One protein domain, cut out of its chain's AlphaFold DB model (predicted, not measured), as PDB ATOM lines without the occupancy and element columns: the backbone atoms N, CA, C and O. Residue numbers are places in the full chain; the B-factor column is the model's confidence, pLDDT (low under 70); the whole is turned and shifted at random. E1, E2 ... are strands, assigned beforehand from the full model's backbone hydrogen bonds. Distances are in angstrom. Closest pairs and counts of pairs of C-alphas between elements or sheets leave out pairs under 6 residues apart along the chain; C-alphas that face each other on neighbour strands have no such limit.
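This is residues 3 to 98 and 202 to 231 of the 242 residues of an uncharacterized protein of Flavobacteriaceae bacterium (UniProt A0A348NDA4). One twisted sheet wraps round into a small, nearly closed barrel: E2, E1, E9 and E7 make one wall, E6, E3, E4 and E5 the other, and E2 and E5 come close at the seam. Short E8 lies beside E7. The 126 printed residues hold nine named strands, E1 to E9 along the chain, and no named helix; the class is all strand, with under half of the residues in named elements. The branched sheet has antiparallel and parallel pairs; the whole is compact, radius of gyration of the C-alphas 15.3 A, spans 45 by 32 by 31 A.

E1 is residues 3 to 8, from C-alpha 3 at (13.841, -46.207, -1.622); E2 is residues 15 to 21, E3 40 to 45, E4 50 to 57 (21.9 A), E5 62 to 65, E6 77 to 84 (23.2 A), E7 87 to 96 (28.8 A), E8 212 to 214, and E9 226 to 231, ending with C-alpha 231 at (21.319, -57.763, -8.120).

E1 and E2 form an antiparallel hairpin (N 6 to O 17, 2.9 A); on the other side of E1, E9 is parallel (N 7 to O 229, 2.8 A). E3, E4 and E5 form a meander, each the antiparallel neighbour of the one before (N 43 to O 52, 2.9 A; N 55 to O 64, 2.9 A). With E6, antiparallel to E3 (N 42 to O 81, 2.9 A), they make a Greek key, four strands whose first and fourth are neighbours. E7 has E6 on one side (N 80 to O 91, 2.8 A), E8 (N 90 to O 213, 2.8 A) and parallel E9 (N 230 to O 96, 2.8 A) on the other. The closest C-alphas of E2 and E5, Lys 21 and Met 62, are 4.8 A apart.

The farthest C-alphas, Glu 12 and Gln 202, are 48.0 A apart. Residues 99 to 201 are cut out, a gap of 34.4 A between C-alphas 98 and 202. The links E2 to E3, E5 to E6 and E8 to E9 are long. pLDDT is under 70 at residues 71 to 72 and 202 to 208.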
ATOM      1  N   ALA A   3      13.365 -46.417  -0.268       96.81
ATOM      2  CA  ALA A   3      13.841 -46.207  -1.622       96.81
ATOM      3  C   ALA A   3      14.868 -47.286  -1.950       96.81
ATOM      4  O   ALA A   3      16.049 -47.140  -1.655       96.81
ATOM      5  N   GLN A   4      14.411 -48.367  -2.565       95.50
ATOM      6  CA  GLN A   4      15.255 -49.501  -2.912       95.50
ATOM      7  C   GLN A   4      15.223 -49.712  -4.418       95.50
ATOM      8  O   GLN A   4      14.147 -49.842  -4.995       95.50
ATOM      9  N   PHE A   5      16.394 -49.759  -5.043       95.25
ATOM     10  CA  PHE A   5      16.543 -50.028  -6.469       95.25
ATOM     11  C   PHE A   5      17.476 -51.218  -6.658       95.25
ATOM     12  O   PHE A   5      18.682 -51.090  -6.474       95.25
ATOM     13  N   ASN A   6      16.913 -52.360  -7.034       95.00
ATOM     14  CA  ASN A   6      17.638 -53.603  -7.277       95.00
ATOM     15  C   ASN A   6      17.758 -53.815  -8.790       95.00
ATOM     16  O   ASN A   6      16.747 -53.985  -9.479       95.00
ATOM     17  N   ILE A   7      18.980 -53.762  -9.319       93.25
ATOM     18  CA  ILE A   7      19.255 -53.750 -10.759       93.25
ATOM     19  C   ILE A   7      19.882 -55.061 -11.192       93.25
ATOM     20  O   ILE A   7      21.025 -55.358 -10.863       93.25
ATOM     21  N   PHE A   8      19.138 -55.813 -11.995       93.25
ATOM     22  CA  PHE A   8      19.600 -57.056 -12.596       93.25
ATOM     23  C   PHE A   8      20.283 -56.743 -13.924       93.25
ATOM     24  O   PHE A   8      19.622 -56.602 -14.955       93.25
ATOM     25  N   THR A   9      21.601 -56.590 -13.871       86.31
ATOM     26  CA  THR A   9      22.486 -56.172 -14.975       86.31
ATOM     27  C   THR A   9      22.893 -57.329 -15.888       86.31
ATOM     28  O   THR A   9      23.163 -57.104 -17.064       86.31
ATOM     29  N   ALA A  10      22.898 -58.566 -15.379       81.69
ATOM     30  CA  ALA A  10      23.306 -59.765 -16.119       81.69
ATOM     31  C   ALA A  10      22.291 -60.230 -17.188       81.69
ATOM     32  O   ALA A  10      22.548 -61.183 -17.924       81.69
ATOM     33  N   LEU A  11      21.126 -59.583 -17.272       74.56
ATOM     34  CA  LEU A  11      20.080 -59.876 -18.252       74.56
ATOM     35  C   LEU A  11      20.341 -59.143 -19.579       74.56
ATOM     36  O   LEU A  11      20.930 -58.067 -19.591       74.56
ATOM     37  N   GLU A  12      19.830 -59.676 -20.701       75.94
ATOM     38  CA  GLU A  12      19.945 -59.028 -22.027       75.94
ATOM     39  C   GLU A  12      19.417 -57.584 -22.034       75.94
ATOM     40  O   GLU A  12      19.946 -56.719 -22.731       75.94
ATOM     41  N   ALA A  13      18.379 -57.329 -21.236       81.62
ATOM     42  CA  ALA A  13      17.896 -56.001 -20.907       81.62
ATOM     43  C   ALA A  13      17.909 -55.843 -19.379       81.62
ATOM     44  O   ALA A  13      17.278 -56.663 -18.700       81.62
ATOM     45  N   PRO A  14      18.573 -54.804 -18.833       83.88
ATOM     46  CA  PRO A  14      18.567 -54.560 -17.402       83.88
ATOM     47  C   PRO A  14      17.142 -54.460 -16.867       83.88
ATOM     48  O   PRO A  14      16.279 -53.806 -17.462       83.88
ATOM     49  N   ARG A  15      16.899 -55.105 -15.730       91.06
ATOM     50  CA  ARG A  15      15.605 -55.071 -15.044       91.06
ATOM     51  C   ARG A  15      15.765 -54.363 -13.708       91.06
ATOM     52  O   ARG A  15      16.652 -54.709 -12.936       91.06
ATOM     53  N   LEU A  16      14.871 -53.421 -13.434       92.50
ATOM     54  CA  LEU A  16      14.727 -52.790 -12.127       92.50
ATOM     55  C   LEU A  16      13.626 -53.497 -11.335       92.50
ATOM     56  O   LEU A  16      12.511 -53.663 -11.830       92.50
ATOM     57  N   GLU A  17      13.933 -53.849 -10.093       94.00
ATOM     58  CA  GLU A  17      12.948 -54.148  -9.060       94.00
ATOM     59  C   GLU A  17      13.040 -53.107  -7.936       94.00
ATOM     60  O   GLU A  17      14.130 -52.668  -7.569       94.00
ATOM     61  N   GLY A  18      11.892 -52.721  -7.382       94.69
ATOM     62  CA  GLY A  18      11.796 -51.682  -6.356       94.69
ATOM     63  C   GLY A  18      11.447 -50.302  -6.919       94.69
ATOM     64  O   GLY A  18      10.926 -50.181  -8.025       94.69
ATOM     65  N   GLY A  19      11.677 -49.263  -6.124       96.12
ATOM     66  CA  GLY A  19      11.274 -47.882  -6.368       96.12
ATOM     67  C   GLY A  19      11.295 -47.067  -5.075       96.12
ATOM     68  O   GLY A  19      11.811 -47.516  -4.051       96.12
ATOM     69  N   VAL A  20      10.702 -45.869  -5.094       97.94
ATOM     70  CA  VAL A  20      10.498 -45.078  -3.865       97.94
ATOM     71  C   VAL A  20       9.071 -45.245  -3.364       97.94
ATOM     72  O   VAL A  20       8.121 -44.776  -3.986       97.94
ATOM     73  N   LYS A  21       8.911 -45.855  -2.194       97.19
ATOM     74  CA  LYS A  21       7.653 -45.922  -1.458       97.19
ATOM     75  C   LYS A  21       7.591 -44.809  -0.416       97.19
ATOM     76  O   LYS A  21       8.400 -44.725   0.515       97.19
ATOM     77  N   LEU A  22       6.587 -43.948  -0.550       97.06
ATOM     78  CA  LEU A  22       6.318 -42.868   0.391       97.06
ATOM     79  C   LEU A  22       4.995 -43.119   1.109       97.06
ATOM     80  O   LEU A  22       3.958 -43.329   0.484       97.06
ATOM     81  N   SER A  23       5.032 -43.074   2.434       94.62
ATOM     82  CA  SER A  23       3.861 -43.224   3.287       94.62
ATOM     83  C   SER A  23       4.023 -42.427   4.577       94.62
ATOM     84  O   SER A  23       5.141 -42.113   4.995       94.62
ATOM     85  N   MET A  24       2.897 -42.089   5.199       91.06
ATOM     86  CA  MET A  24       2.867 -41.544   6.555       91.06
ATOM     87  C   MET A  24       3.023 -42.669   7.581       91.06
ATOM     88  O   MET A  24       2.668 -43.809   7.299       91.06
ATOM     89  N   SER A  25       3.507 -42.358   8.784       85.25
ATOM     90  CA  SER A  25       3.369 -43.286   9.909       85.25
ATOM     91  C   SER A  25       1.892 -43.442  10.283       85.25
ATOM     92  O   SER A  25       1.088 -42.522  10.114       85.25
ATOM     93  N   ALA A  26       1.543 -44.619  10.789       82.06
ATOM     94  CA  ALA A  26       0.222 -44.927  11.320       82.06
ATOM     95  C   ALA A  26       0.367 -45.446  12.755       82.06
ATOM     96  O   ALA A  26       1.460 -45.856  13.158       82.06
ATOM     97  N   ASN A  27      -0.709 -45.404  13.542       80.94
ATOM     98  CA  ASN A  27      -0.667 -46.001  14.873       80.94
ATOM     99  C   ASN A  27      -0.619 -47.526  14.762       80.94
ATOM    100  O   ASN A  27      -1.062 -48.102  13.775       80.94
ATOM    101  N   TYR A  28      -0.147 -48.187  15.817       72.44
ATOM    102  CA  TYR A  28       0.010 -49.645  15.847       72.44
ATOM    103  C   TYR A  28      -1.269 -50.425  15.479       72.44
ATOM    104  O   TYR A  28      -1.193 -51.481  14.862       72.44
ATOM    105  N   PHE A  29      -2.446 -49.901  15.835       79.81
ATOM    106  CA  PHE A  29      -3.739 -50.540  15.559       79.81
ATOM    107  C   PHE A  29      -4.395 -50.082  14.250       79.81
ATOM    108  O   PHE A  29      -5.469 -50.575  13.901       79.81
ATOM    109  N   ASP A  30      -3.790 -49.129  13.540       79.12
ATOM    110  CA  ASP A  30      -4.334 -48.645  12.279       79.12
ATOM    111  C   ASP A  30      -4.019 -49.653  11.172       79.12
ATOM    112  O   ASP A  30      -2.867 -49.915  10.838       79.12
ATOM    113  N   LEU A  31      -5.069 -50.193  10.556       76.69
ATOM    114  CA  LEU A  31      -4.943 -51.169   9.468       76.69
ATOM    115  C   LEU A  31      -4.523 -50.536   8.132       76.69
ATOM    116  O   LEU A  31      -4.198 -51.253   7.190       76.69
ATOM    117  N   ASN A  32      -4.549 -49.203   8.031       81.44
ATOM    118  CA  ASN A  32      -4.271 -48.473   6.799       81.44
ATOM    119  C   ASN A  32      -3.154 -47.456   7.015       81.44
ATOM    120  O   ASN A  32      -3.300 -46.511   7.790       81.44
ATOM    121  N   VAL A  33      -2.075 -47.609   6.252       83.38
ATOM    122  CA  VAL A  33      -0.964 -46.658   6.211       83.38
ATOM    123  C   VAL A  33      -1.147 -45.743   4.990       83.38
ATOM    124  O   VAL A  33      -1.104 -46.238   3.861       83.38
ATOM    125  N   PRO A  34      -1.365 -44.424   5.161       89.44
ATOM    126  CA  PRO A  34      -1.596 -43.525   4.033       89.44
ATOM    127  C   PRO A  34      -0.381 -43.446   3.102       89.44
ATOM    128  O   PRO A  34       0.702 -43.040   3.526       89.44
ATOM    129  N   ILE A  35      -0.573 -43.790   1.828       93.88
ATOM    130  CA  ILE A  35       0.443 -43.661   0.774       93.88
ATOM    131  C   ILE A  35       0.467 -42.214   0.272       93.88
ATOM    132  O   ILE A  35      -0.578 -41.600   0.052       93.88
ATOM    133  N   ILE A  36       1.666 -41.678   0.071       96.19
ATOM    134  CA  ILE A  36       1.898 -40.356  -0.509       96.19
ATOM    135  C   ILE A  36       2.146 -40.536  -2.006       96.19
ATOM    136  O   ILE A  36       3.045 -41.280  -2.388       96.19
ATOM    137  N   LYS A  37       1.367 -39.844  -2.842       97.12
ATOM    138  CA  LYS A  37       1.396 -39.985  -4.311       97.12
ATOM    139  C   LYS A  37       1.780 -38.697  -5.046       97.12
ATOM    140  O   LYS A  37       2.128 -38.723  -6.217       97.12
ATOM    141  N   ASP A  38       1.713 -37.567  -4.350       96.25
ATOM    142  CA  ASP A  38       1.818 -36.199  -4.867       96.25
ATOM    143  C   ASP A  38       3.123 -35.493  -4.446       96.25
ATOM    144  O   ASP A  38       3.216 -34.266  -4.457       96.25
ATOM    145  N   ALA A  39       4.143 -36.262  -4.057       97.81
ATOM    146  CA  ALA A  39       5.476 -35.736  -3.782       97.81
ATOM    147  C   ALA A  39       6.271 -35.519  -5.080       97.81
ATOM    148  O   ALA A  39       6.107 -36.250  -6.054       97.81
ATOM    149  N   LEU A  40       7.190 -34.550  -5.069       98.44
ATOM    150  CA  LEU A  40       8.211 -34.440  -6.113       98.44
ATOM    151  C   LEU A  40       9.402 -35.303  -5.708       98.44
ATOM    152  O   LEU A  40      10.027 -35.031  -4.682       98.44
ATOM    153  N   VAL A  41       9.699 -36.328  -6.500       98.50
ATOM    154  CA  VAL A  41      10.771 -37.293  -6.234       98.50
ATOM    155  C   VAL A  41      11.787 -37.230  -7.368       98.50
ATOM    156  O   VAL A  41      11.424 -37.361  -8.535       98.50
ATOM    157  N   THR A  42      13.056 -37.041  -7.025       97.75
ATOM    158  CA  THR A  42      14.161 -36.962  -7.985       97.75
ATOM    159  C   THR A  42      15.330 -37.794  -7.485       97.75
ATOM    160  O   THR A  42      15.671 -37.723  -6.306       97.75
ATOM    161  N   ILE A  43      15.963 -38.543  -8.385       96.38
ATOM    162  CA  ILE A  43      17.288 -39.124  -8.163       96.38
ATOM    163  C   ILE A  43      18.302 -38.340  -8.987       96.38
ATOM    164  O   ILE A  43      18.102 -38.129 -10.179       96.38
ATOM    165  N   THR A  44      19.397 -37.925  -8.364       95.25
ATOM    166  CA  THR A  44      20.495 -37.229  -9.033       95.25
ATOM    167  C   THR A  44      21.712 -38.136  -9.076       95.25
ATOM    168  O   THR A  44      22.208 -38.563  -8.035       95.25
ATOM    169  N   HIS A  45      22.221 -38.400 -10.276       93.25
ATOM    170  CA  HIS A  45      23.491 -39.086 -10.483       93.25
ATOM    171  C   HIS A  45      24.641 -38.096 -10.248       93.25
ATOM    172  O   HIS A  45      24.989 -37.310 -11.135       93.25
ATOM    173  N   LEU A  46      25.212 -38.105  -9.041       92.88
ATOM    174  CA  LEU A  46      26.077 -37.038  -8.522       92.88
ATOM    175  C   LEU A  46      27.365 -36.848  -9.327       92.88
ATOM    176  O   LEU A  46      27.860 -35.726  -9.419       92.88
ATOM    177  N   ASN A  47      27.887 -37.908  -9.945       89.38
ATOM    178  CA  ASN A  47      29.095 -37.838 -10.768       89.38
ATOM    179  C   ASN A  47      28.869 -37.034 -12.061       89.38
ATOM    180  O   ASN A  47      29.760 -36.313 -12.504       89.38
ATOM    181  N   SER A  48      27.680 -37.143 -12.662       90.00
ATOM    182  CA  SER A  48      27.335 -36.450 -13.918       90.00
ATOM    183  C   SER A  48      26.506 -35.177 -13.727       90.00
ATOM    184  O   SER A  48      26.439 -34.345 -14.628       90.00
ATOM    185  N   GLY A  49      25.824 -35.052 -12.586       90.69
ATOM    186  CA  GLY A  49      24.803 -34.036 -12.340       90.69
ATOM    187  C   GLY A  49      23.459 -34.285 -13.039       90.69
ATOM    188  O   GLY A  49      22.574 -33.443 -12.931       90.69
ATOM    189  N   LEU A  50      23.283 -35.404 -13.751       91.25
ATOM    190  CA  LEU A  50      22.009 -35.747 -14.389       91.25
ATOM    191  C   LEU A  50      20.932 -36.040 -13.340       91.25
ATOM    192  O   LEU A  50      21.157 -36.798 -12.395       91.25
ATOM    193  N   GLU A  51      19.753 -35.459 -13.545       93.81
ATOM    194  CA  GLU A  51      18.584 -35.634 -12.687       93.81
ATOM    195  C   GLU A  51      17.525 -36.499 -13.372       93.81
ATOM    196  O   GLU A  51      17.181 -36.302 -14.539       93.81
ATOM    197  N   TYR A  52      16.961 -37.416 -12.599       94.19
ATOM    198  CA  TYR A  52      15.939 -38.360 -13.013       94.19
ATOM    199  C   TYR A  52      14.704 -38.115 -12.148       94.19
ATOM    200  O   TYR A  52      14.701 -38.488 -10.974       94.19
ATOM    201  N   PRO A  53      13.665 -37.439 -12.666       96.38
ATOM    202  CA  PRO A  53      12.399 -37.325 -11.960       96.38
ATOM    203  C   PRO A  53      11.684 -38.678 -11.960       96.38
ATOM    204  O   PRO A  53      11.635 -39.367 -12.984       96.38
ATOM    205  N   LEU A  54      11.117 -39.046 -10.815       97.38
ATOM    206  CA  LEU A  54      10.336 -40.264 -10.652       97.38
ATOM    207  C   LEU A  54       8.847 -39.919 -10.624       97.38
ATOM    208  O   LEU A  54       8.433 -38.921 -10.030       97.38
ATOM    209  N   LEU A  55       8.042 -40.764 -11.258       97.56
ATOM    210  CA  LEU A  55       6.591 -40.624 -11.337       97.56
ATOM    211  C   LEU A  55       5.923 -41.731 -10.530       97.56
ATOM    212  O   LEU A  55       6.399 -42.862 -10.520       97.56
ATOM    213  N   PHE A  56       4.827 -41.401  -9.846       98.00
ATOM    214  CA  PHE A  56       4.063 -42.383  -9.084       98.00
ATOM    215  C   PHE A  56       3.346 -43.358 -10.022       98.00
ATOM    216  O   PHE A  56       2.553 -42.941 -10.868       98.00
ATOM    217  N   ASP A  57       3.604 -44.649  -9.842       96.81
ATOM    218  CA  ASP A  57       2.918 -45.737 -10.524       96.81
ATOM    219  C   ASP A  57       1.830 -46.317  -9.609       96.81
ATOM    220  O   ASP A  57       2.113 -46.884  -8.552       96.81
ATOM    221  N   GLU A  58       0.565 -46.175 -10.014       95.19
ATOM    222  CA  GLU A  58      -0.597 -46.651  -9.246       95.19
ATOM    223  C   GLU A  58      -0.686 -48.180  -9.152       95.19
ATOM    224  O   GLU A  58      -1.267 -48.698  -8.200       95.19
ATOM    225  N   SER A  59      -0.130 -48.914 -10.119       93.94
ATOM    226  CA  SER A  59      -0.198 -50.380 -10.143       93.94
ATOM    227  C   SER A  59       0.789 -51.026  -9.171       93.94
ATOM    228  O   SER A  59       0.509 -52.094  -8.629       93.94
ATOM    229  N   ILE A  60       1.913 -50.352  -8.916       92.25
ATOM    230  CA  ILE A  60       2.988 -50.827  -8.035       92.25
ATOM    231  C   ILE A  60       2.956 -50.104  -6.675       92.25
ATOM    232  O   ILE A  60       3.439 -50.624  -5.670       92.25
ATOM    233  N   GLY A  61       2.356 -48.911  -6.608       94.56
ATOM    234  CA  GLY A  61       2.272 -48.109  -5.387       94.56
ATOM    235  C   GLY A  61       3.598 -47.443  -5.003       94.56
ATOM    236  O   GLY A  61       3.850 -47.212  -3.816       94.56
ATOM    237  N   MET A  62       4.456 -47.160  -5.987       97.38
ATOM    238  CA  MET A  62       5.797 -46.596  -5.804       97.38
ATOM    239  C   MET A  62       6.096 -45.535  -6.864       97.38
ATOM    240  O   MET A  62       5.522 -45.547  -7.949       97.38
ATOM    241  N   PHE A  63       7.023 -44.626  -6.570       98.06
ATOM    242  CA  PHE A  63       7.602 -43.740  -7.574       98.06
ATOM    243  C   PHE A  63       8.716 -44.463  -8.329       98.06
ATOM    244  O   PHE A  63       9.617 -45.035  -7.708       98.06
ATOM    245  N   LEU A  64       8.669 -44.391  -9.658       96.00
ATOM    246  CA  LEU A  64       9.593 -45.065 -10.565       96.00
ATOM    247  C   LEU A  64      10.200 -44.082 -11.567       96.00
ATOM    248  O   LEU A  64       9.537 -43.123 -11.973       96.00
ATOM    249  N   PRO A  65      11.457 -44.292 -11.983       92.94
ATOM    250  CA  PRO A  65      12.055 -43.482 -13.023       92.94
ATOM    251  C   PRO A  65      11.517 -43.925 -14.389       92.94
ATOM    252  O   PRO A  65      11.274 -45.105 -14.630       92.94
ATOM    253  N   ASN A  66      11.380 -42.985 -15.325       88.06
ATOM    254  CA  ASN A  66      10.930 -43.308 -16.689       88.06
ATOM    255  C   ASN A  66      11.966 -44.113 -17.495       88.06
ATOM    256  O   ASN A  66      11.634 -44.697 -18.526       88.06
ATOM    257  N   LYS A  67      13.230 -44.077 -17.067       86.62
ATOM    258  CA  LYS A  67      14.370 -44.783 -17.659       86.62
ATOM    259  C   LYS A  67      15.332 -45.186 -16.551       86.62
ATOM    260  O   LYS A  67      15.403 -44.504 -15.537       86.62
ATOM    261  N   ILE A  68      16.085 -46.257 -16.769       82.62
ATOM    262  CA  ILE A  68      17.080 -46.788 -15.820       82.62
ATOM    263  C   ILE A  68      18.516 -46.671 -16.356       82.62
ATOM    264  O   ILE A  68      19.431 -47.303 -15.844       82.62
ATOM    265  N   ASP A  69      18.720 -45.844 -17.384       79.19
ATOM    266  CA  ASP A  69      20.013 -45.579 -18.035       79.19
ATOM    267  C   ASP A  69      21.025 -44.856 -17.134       79.19
ATOM    268  O   ASP A  69      22.189 -44.714 -17.497       79.19
ATOM    269  N   PHE A  70      20.596 -44.430 -15.949       70.75
ATOM    270  CA  PHE A  70      21.445 -43.825 -14.932       70.75
ATOM    271  C   PHE A  70      22.149 -44.825 -14.032       70.75
ATOM    272  O   PHE A  70      23.072 -44.431 -13.336       70.75
ATOM    273  N   LEU A  71      21.727 -46.090 -14.037       69.62
ATOM    274  CA  LEU A  71      22.195 -47.133 -13.126       69.62
ATOM    275  C   LEU A  71      23.225 -48.029 -13.809       69.62
ATOM    276  O   LEU A  71      23.052 -49.241 -13.911       69.62
ATOM    277  N   THR A  72      24.270 -47.410 -14.353       67.00
ATOM    278  CA  THR A  72      25.218 -48.082 -15.258       67.00
ATOM    279  C   THR A  72      26.651 -48.135 -14.735       67.00
ATOM    280  O   THR A  72      27.509 -48.677 -15.423       67.00
ATOM    281  N   ASP A  73      26.939 -47.551 -13.567       74.00
ATOM    282  CA  ASP A  73      28.301 -47.459 -13.019       74.00
ATOM    283  C   ASP A  73      28.358 -47.737 -11.506       74.00
ATOM    284  O   ASP A  73      27.776 -47.001 -10.706       74.00
ATOM    285  N   PHE A  74      29.119 -48.765 -11.125       79.12
ATOM    286  CA  PHE A  74      29.324 -49.228  -9.745       79.12
ATOM    287  C   PHE A  74      30.217 -48.322  -8.884       79.12
ATOM    288  O   PHE A  74      30.404 -48.576  -7.697       79.12
ATOM    289  N   ILE A  75      30.808 -47.273  -9.459       77.25
ATOM    290  CA  ILE A  75      31.613 -46.283  -8.720       77.25
ATOM    291  C   ILE A  75      30.784 -45.017  -8.431       77.25
ATOM    292  O   ILE A  75      31.226 -44.083  -7.752       77.25
ATOM    293  N   SER A  76      29.554 -44.966  -8.937       83.69
ATOM    294  CA  SER A  76      28.750 -43.757  -8.920       83.69
ATOM    295  C   SER A  76      27.938 -43.563  -7.645       83.69
ATOM    296  O   SER A  76      27.438 -44.509  -7.029       83.69
ATOM    297  N   LYS A  77      27.794 -42.287  -7.272       92.88
ATOM    298  CA  LYS A  77      27.014 -41.835  -6.117       92.88
ATOM    299  C   LYS A  77      25.696 -41.234  -6.570       92.88
ATOM    300  O   LYS A  77      25.639 -40.518  -7.573       92.88
ATOM    301  N   TYR A  78      24.655 -41.449  -5.782       95.38
ATOM    302  CA  TYR A  78      23.314 -40.960  -6.073       95.38
ATOM    303  C   TYR A  78      22.747 -40.215  -4.873       95.38
ATOM    304  O   TYR A  78      22.944 -40.630  -3.732       95.38
ATOM    305  N   GLU A  79      22.021 -39.134  -5.143       97.38
ATOM    306  CA  GLU A  79      21.194 -38.431  -4.158       97.38
ATOM    307  C   GLU A  79      19.720 -38.678  -4.482       97.38
ATOM    308  O   GLU A  79      19.270 -38.409  -5.594       97.38
ATOM    309  N   LEU A  80      18.952 -39.143  -3.503       98.19
ATOM    310  CA  LEU A  80      17.498 -39.079  -3.518       98.19
ATOM    311  C   LEU A  80      17.074 -37.739  -2.930       98.19
ATOM    312  O   LEU A  80      17.442 -37.417  -1.801       98.19
ATOM    313  N   LYS A  81      16.219 -37.006  -3.638       98.50
ATOM    314  CA  LYS A  81      15.551 -35.806  -3.143       98.50
ATOM    315  C   LYS A  81      14.041 -35.982  -3.215       98.50
ATOM    316  O   LYS A  81      13.489 -36.245  -4.279       98.50
ATOM    317  N   VAL A  82      13.367 -35.764  -2.088       98.56
ATOM    318  CA  VAL A  82      11.901 -35.751  -2.012       98.56
ATOM    319  C   VAL A  82      11.427 -34.411  -1.478       98.56
ATOM    320  O   VAL A  82      11.892 -33.954  -0.437       98.56
ATOM    321  N   VAL A  83      10.480 -33.785  -2.175       98.38
ATOM    322  CA  VAL A  83       9.791 -32.577  -1.715       98.38
ATOM    323  C   VAL A  83       8.324 -32.904  -1.483       98.38
ATOM    324  O   VAL A  83       7.603 -33.260  -2.414       98.38
ATOM    325  N   TYR A  84       7.878 -32.763  -0.237       97.12
ATOM    326  CA  TYR A  84       6.497 -33.034   0.152       97.12
ATOM    327  C   TYR A  84       6.028 -32.032   1.205       97.12
ATOM    328  O   TYR A  84       6.704 -31.818   2.210       97.12
ATOM    329  N   LYS A  85       4.873 -31.391   0.969       95.31
ATOM    330  CA  LYS A  85       4.274 -30.380   1.869       95.31
ATOM    331  C   LYS A  85       5.262 -29.297   2.341       95.31
ATOM    332  O   LYS A  85       5.263 -28.902   3.503       95.31
ATOM    333  N   GLY A  86       6.118 -28.825   1.432       95.44
ATOM    334  CA  GLY A  86       7.120 -27.790   1.714       95.44
ATOM    335  C   GLY A  86       8.361 -28.271   2.476       95.44
ATOM    336  O   GLY A  86       9.259 -27.467   2.705       95.44
ATOM    337  N   GLN A  87       8.443 -29.556   2.833       97.62
ATOM    338  CA  GLN A  87       9.625 -30.152   3.455       97.62
ATOM    339  C   GLN A  87      10.489 -30.858   2.415       97.62
ATOM    340  O   GLN A  87       9.973 -31.405   1.436       97.62
ATOM    341  N   VAL A  88      11.803 -30.836   2.633       98.31
ATOM    342  CA  VAL A  88      12.794 -31.442   1.742       98.31
ATOM    343  C   VAL A  88      13.531 -32.548   2.480       98.31
ATOM    344  O   VAL A  88      14.110 -32.324   3.543       98.31
ATOM    345  N   TYR A  89      13.549 -33.724   1.867       98.12
ATOM    346  CA  TYR A  89      14.251 -34.901   2.348       98.12
ATOM    347  C   TYR A  89      15.364 -35.263   1.373       98.12
ATOM    348  O   TYR A  89      15.160 -35.176   0.158       98.12
ATOM    349  N   ARG A  90      16.529 -35.646   1.897       98.19
ATOM    350  CA  ARG A  90      17.693 -36.049   1.105       98.19
ATOM    351  C   ARG A  90      18.326 -37.313   1.660       98.19
ATOM    352  O   ARG A  90      18.506 -37.401   2.869       98.19
ATOM    353  N   GLY A  91      18.691 -38.247   0.794       97.44
ATOM    354  CA  GLY A  91      19.502 -39.413   1.147       97.44
ATOM    355  C   GLY A  91      20.558 -39.668   0.084       97.44
ATOM    356  O   GLY A  91      20.341 -39.316  -1.071       97.44
ATOM    357  N   ASN A  92      21.685 -40.267   0.462       96.62
ATOM    358  CA  ASN A  92      22.775 -40.582  -0.463       96.62
ATOM    359  C   ASN A  92      23.154 -42.055  -0.377       96.62
ATOM    360  O   ASN A  92      23.202 -42.602   0.722       96.62
ATOM    361  N   THR A  93      23.479 -42.656  -1.515       95.81
ATOM    362  CA  THR A  93      23.950 -44.045  -1.599       95.81
ATOM    363  C   THR A  93      24.923 -44.211  -2.763       95.81
ATOM    364  O   THR A  93      24.954 -43.382  -3.682       95.81
ATOM    365  N   ASN A  94      25.730 -45.263  -2.713       94.19
ATOM    366  CA  ASN A  94      26.546 -45.721  -3.833       94.19
ATOM    367  C   ASN A  94      25.831 -46.872  -4.556       94.19
ATOM    368  O   ASN A  94      25.089 -47.618  -3.925       94.19
ATOM    369  N   PHE A  95      26.063 -47.041  -5.859       93.06
ATOM    370  CA  PHE A  95      25.602 -48.241  -6.564       93.06
ATOM    371  C   PHE A  95      26.576 -49.395  -6.319       93.06
ATOM    372  O   PHE A  95      27.713 -49.347  -6.780       93.06
ATOM    373  N   VAL A  96      26.147 -50.412  -5.573       93.50
ATOM    374  CA  VAL A  96      27.045 -51.475  -5.097       93.50
ATOM    375  C   VAL A  96      26.882 -52.753  -5.932       93.50
ATOM    376  O   VAL A  96      25.754 -53.232  -6.045       93.50
ATOM    377  N   PRO A  97      27.964 -53.313  -6.512       94.38
ATOM    378  CA  PRO A  97      27.914 -54.535  -7.305       94.38
ATOM    379  C   PRO A  97      27.718 -55.788  -6.447       94.38
ATOM    380  O   PRO A  97      27.964 -55.767  -5.241       94.38
ATOM    381  N   VAL A  98      27.325 -56.891  -7.081       95.75
ATOM    382  CA  VAL A  98      27.174 -58.203  -6.437       95.75
ATOM    383  C   VAL A  98      27.809 -59.293  -7.300       95.75
ATOM    384  O   VAL A  98      27.642 -59.274  -8.523       95.75
ATOM    385  N   GLN A 202      13.913 -55.788  26.670       55.91
ATOM    386  CA  GLN A 202      14.900 -55.547  25.622       55.91
ATOM    387  C   GLN A 202      14.960 -54.049  25.320       55.91
ATOM    388  O   GLN A 202      13.952 -53.414  25.008       55.91
ATOM    389  N   SER A 203      16.153 -53.469  25.442       51.09
ATOM    390  CA  SER A 203      16.393 -52.108  24.985       51.09
ATOM    391  C   SER A 203      16.235 -52.088  23.471       51.09
ATOM    392  O   SER A 203      16.977 -52.789  22.781       51.09
ATOM    393  N   LEU A 204      15.307 -51.279  22.956       50.44
ATOM    394  CA  LEU A 204      15.290 -50.948  21.534       50.44
ATOM    395  C   LEU A 204      16.699 -50.451  21.162       50.44
ATOM    396  O   LEU A 204      17.231 -49.594  21.883       50.44
ATOM    397  N   PRO A 205      17.330 -50.982  20.101       50.59
ATOM    398  CA  PRO A 205      18.613 -50.480  19.645       50.59
ATOM    399  C   PRO A 205      18.544 -48.965  19.435       50.59
ATOM    400  O   PRO A 205      17.487 -48.411  19.108       50.59
ATOM    401  N   ALA A 206      19.681 -48.290  19.633       50.81
ATOM    402  CA  ALA A 206      19.829 -46.879  19.297       50.81
ATOM    403  C   ALA A 206      19.276 -46.625  17.885       50.81
ATOM    404  O   ALA A 206      19.436 -47.466  17.006       50.81
ATOM    405  N   SER A 207      18.578 -45.497  17.719       57.25
ATOM    406  CA  SER A 207      17.645 -45.230  16.620       57.25
ATOM    407  C   SER A 207      18.011 -45.921  15.299       57.25
ATOM    408  O   SER A 207      19.047 -45.597  14.717       57.25
ATOM    409  N   SER A 208      17.130 -46.798  14.811       64.62
ATOM    410  CA  SER A 208      17.159 -47.428  13.483       64.62
ATOM    411  C   SER A 208      16.910 -46.389  12.378       64.62
ATOM    412  O   SER A 208      15.932 -46.451  11.631       64.62
ATOM    413  N   ARG A 209      17.731 -45.339  12.349       83.69
ATOM    414  CA  ARG A 209      17.676 -44.275  11.350       83.69
ATOM    415  C   ARG A 209      18.401 -44.775  10.116       83.69
ATOM    416  O   ARG A 209      19.543 -45.214  10.219       83.69
ATOM    417  N   GLY A 210      17.739 -44.694   8.970       91.94
ATOM    418  CA  GLY A 210      18.421 -44.866   7.697       91.94
ATOM    419  C   GLY A 210      19.179 -43.609   7.283       91.94
ATOM    420  O   GLY A 210      19.407 -42.692   8.074       91.94
ATOM    421  N   ASN A 211      19.551 -43.557   6.010       95.62
ATOM    422  CA  ASN A 211      20.363 -42.491   5.420       95.62
ATOM    423  C   ASN A 211      19.553 -41.315   4.836       95.62
ATOM    424  O   ASN A 211      20.137 -40.438   4.200       95.62
ATOM    425  N   ILE A 212      18.227 -41.272   5.024       97.00
ATOM    426  CA  ILE A 212      17.372 -40.178   4.539       97.00
ATOM    427  C   ILE A 212      17.140 -39.163   5.664       97.00
ATOM    428  O   ILE A 212      16.625 -39.489   6.732       97.00
ATOM    429  N   LEU A 213      17.468 -37.898   5.409       95.69
ATOM    430  CA  LEU A 213      17.376 -36.794   6.360       95.69
ATOM    431  C   LEU A 213      16.365 -35.750   5.896       95.69
ATOM    432  O   LEU A 213      16.342 -35.374   4.727       95.69
ATOM    433  N   ASN A 214      15.584 -35.210   6.830       96.62
ATOM    434  CA  ASN A 214      14.795 -34.009   6.587       96.62
ATOM    435  C   ASN A 214      15.671 -32.766   6.778       96.62
ATOM    436  O   ASN A 214      15.980 -32.379   7.904       96.62
ATOM    437  N   VAL A 215      16.071 -32.128   5.679       96.69
ATOM    438  CA  VAL A 215      16.992 -30.978   5.723       96.69
ATOM    439  C   VAL A 215      16.296 -29.666   6.085       96.69
ATOM    440  O   VAL A 215      16.959 -28.688   6.415       96.69
ATOM    441  N   THR A 216      14.963 -29.633   6.033       97.00
ATOM    442  CA  THR A 216      14.157 -28.461   6.411       97.00
ATOM    443  C   THR A 216      13.698 -28.489   7.866       97.00
ATOM    444  O   THR A 216      13.576 -27.437   8.486       97.00
ATOM    445  N   GLN A 217      13.444 -29.679   8.415       95.44
ATOM    446  CA  GLN A 217      12.983 -29.880   9.787       95.44
ATOM    447  C   GLN A 217      13.625 -31.156  10.364       95.44
ATOM    448  O   GLN A 217      12.996 -32.213  10.340       95.44
ATOM    449  N   PRO A 218      14.864 -31.080  10.886       90.81
ATOM    450  CA  PRO A 218      15.635 -32.256  11.312       90.81
ATOM    451  C   PRO A 218      14.955 -33.138  12.370       90.81
ATOM    452  O   PRO A 218      15.170 -34.348  12.387       90.81
ATOM    453  N   ASP A 219      14.103 -32.552  13.217       89.75
ATOM    454  CA  ASP A 219      13.336 -33.289  14.229       89.75
ATOM    455  C   ASP A 219      12.201 -34.135  13.623       89.75
ATOM    456  O   ASP A 219      11.773 -35.116  14.227       89.75
ATOM    457  N   ASN A 220      11.732 -33.789  12.418       89.31
ATOM    458  CA  ASN A 220      10.755 -34.565  11.655       89.31
ATOM    459  C   ASN A 220      11.471 -35.498  10.665       89.31
ATOM    460  O   ASN A 220      11.361 -35.353   9.442       89.31
ATOM    461  N   TYR A 221      12.278 -36.412  11.196       87.88
ATOM    462  CA  TYR A 221      13.059 -37.346  10.392       87.88
ATOM    463  C   TYR A 221      12.177 -38.473   9.825       87.88
ATOM    464  O   TYR A 221      11.273 -38.961  10.510       87.88
ATOM    465  N   PRO A 222      12.427 -38.917   8.584       91.94
ATOM    466  CA  PRO A 222      11.737 -40.072   8.038       91.94
ATOM    467  C   PRO A 222      12.332 -41.383   8.567       91.94
ATOM    468  O   PRO A 222      13.495 -41.454   8.959       91.94
ATOM    469  N   LEU A 223      11.523 -42.439   8.528       90.38
ATOM    470  CA  LEU A 223      11.980 -43.825   8.662       90.38
ATOM    471  C   LEU A 223      12.254 -44.425   7.279       90.38
ATOM    472  O   LEU A 223      11.645 -43.974   6.306       90.38
ATOM    473  N   GLY A 224      13.071 -45.476   7.221       91.50
ATOM    474  CA  GLY A 224      13.443 -46.190   5.995       91.50
ATOM    475  C   GLY A 224      14.808 -45.771   5.450       91.50
ATOM    476  O   GLY A 224      15.521 -44.991   6.085       91.50
ATOM    477  N   TYR A 225      15.181 -46.326   4.299       95.94
ATOM    478  CA  TYR A 225      16.530 -46.224   3.745       95.94
ATOM    479  C   TYR A 225      16.486 -45.911   2.245       95.94
ATOM    480  O   TYR A 225      15.478 -46.139   1.581       95.94
ATOM    481  N   PHE A 226      17.574 -45.367   1.712       97.62
ATOM    482  CA  PHE A 226      17.815 -45.229   0.284       97.62
ATOM    483  C   PHE A 226      19.019 -46.074  -0.128       97.62
ATOM    484  O   PHE A 226      20.126 -45.797   0.325       97.62
ATOM    485  N   LEU A 227      18.809 -47.082  -0.972       95.81
ATOM    486  CA  LEU A 227      19.868 -47.917  -1.530       95.81
ATOM    487  C   LEU A 227      19.682 -48.156  -3.028       95.81
ATOM    488  O   LEU A 227      18.560 -48.196  -3.543       95.81
ATOM    489  N   ILE A 228      20.805 -48.357  -3.709       95.44
ATOM    490  CA  ILE A 228      20.859 -48.826  -5.089       95.44
ATOM    491  C   ILE A 228      21.846 -49.994  -5.136       95.44
ATOM    492  O   ILE A 228      23.030 -49.832  -4.844       95.44
ATOM    493  N   SER A 229      21.359 -51.161  -5.535       95.25
ATOM    494  CA  SER A 229      22.104 -52.416  -5.518       95.25
ATOM    495  C   SER A 229      22.128 -53.043  -6.894       95.25
ATOM    496  O   SER A 229      21.094 -53.144  -7.560       95.25
ATOM    497  N   GLU A 230      23.290 -53.525  -7.322       95.12
ATOM    498  CA  GLU A 230      23.319 -54.563  -8.342       95.12
ATOM    499  C   GLU A 230      22.724 -55.818  -7.730       95.12
ATOM    500  O   GLU A 230      22.810 -56.056  -6.521       95.12
ATOM    501  N   SER A 231      22.031 -56.582  -8.555       96.44
ATOM    502  CA  SER A 231      21.319 -57.763  -8.120       96.44
ATOM    503  C   SER A 231      21.533 -58.908  -9.083       96.44
ATOM    504  O   SER A 231      21.493 -58.730 -10.300       96.44
TER     505      SER A 231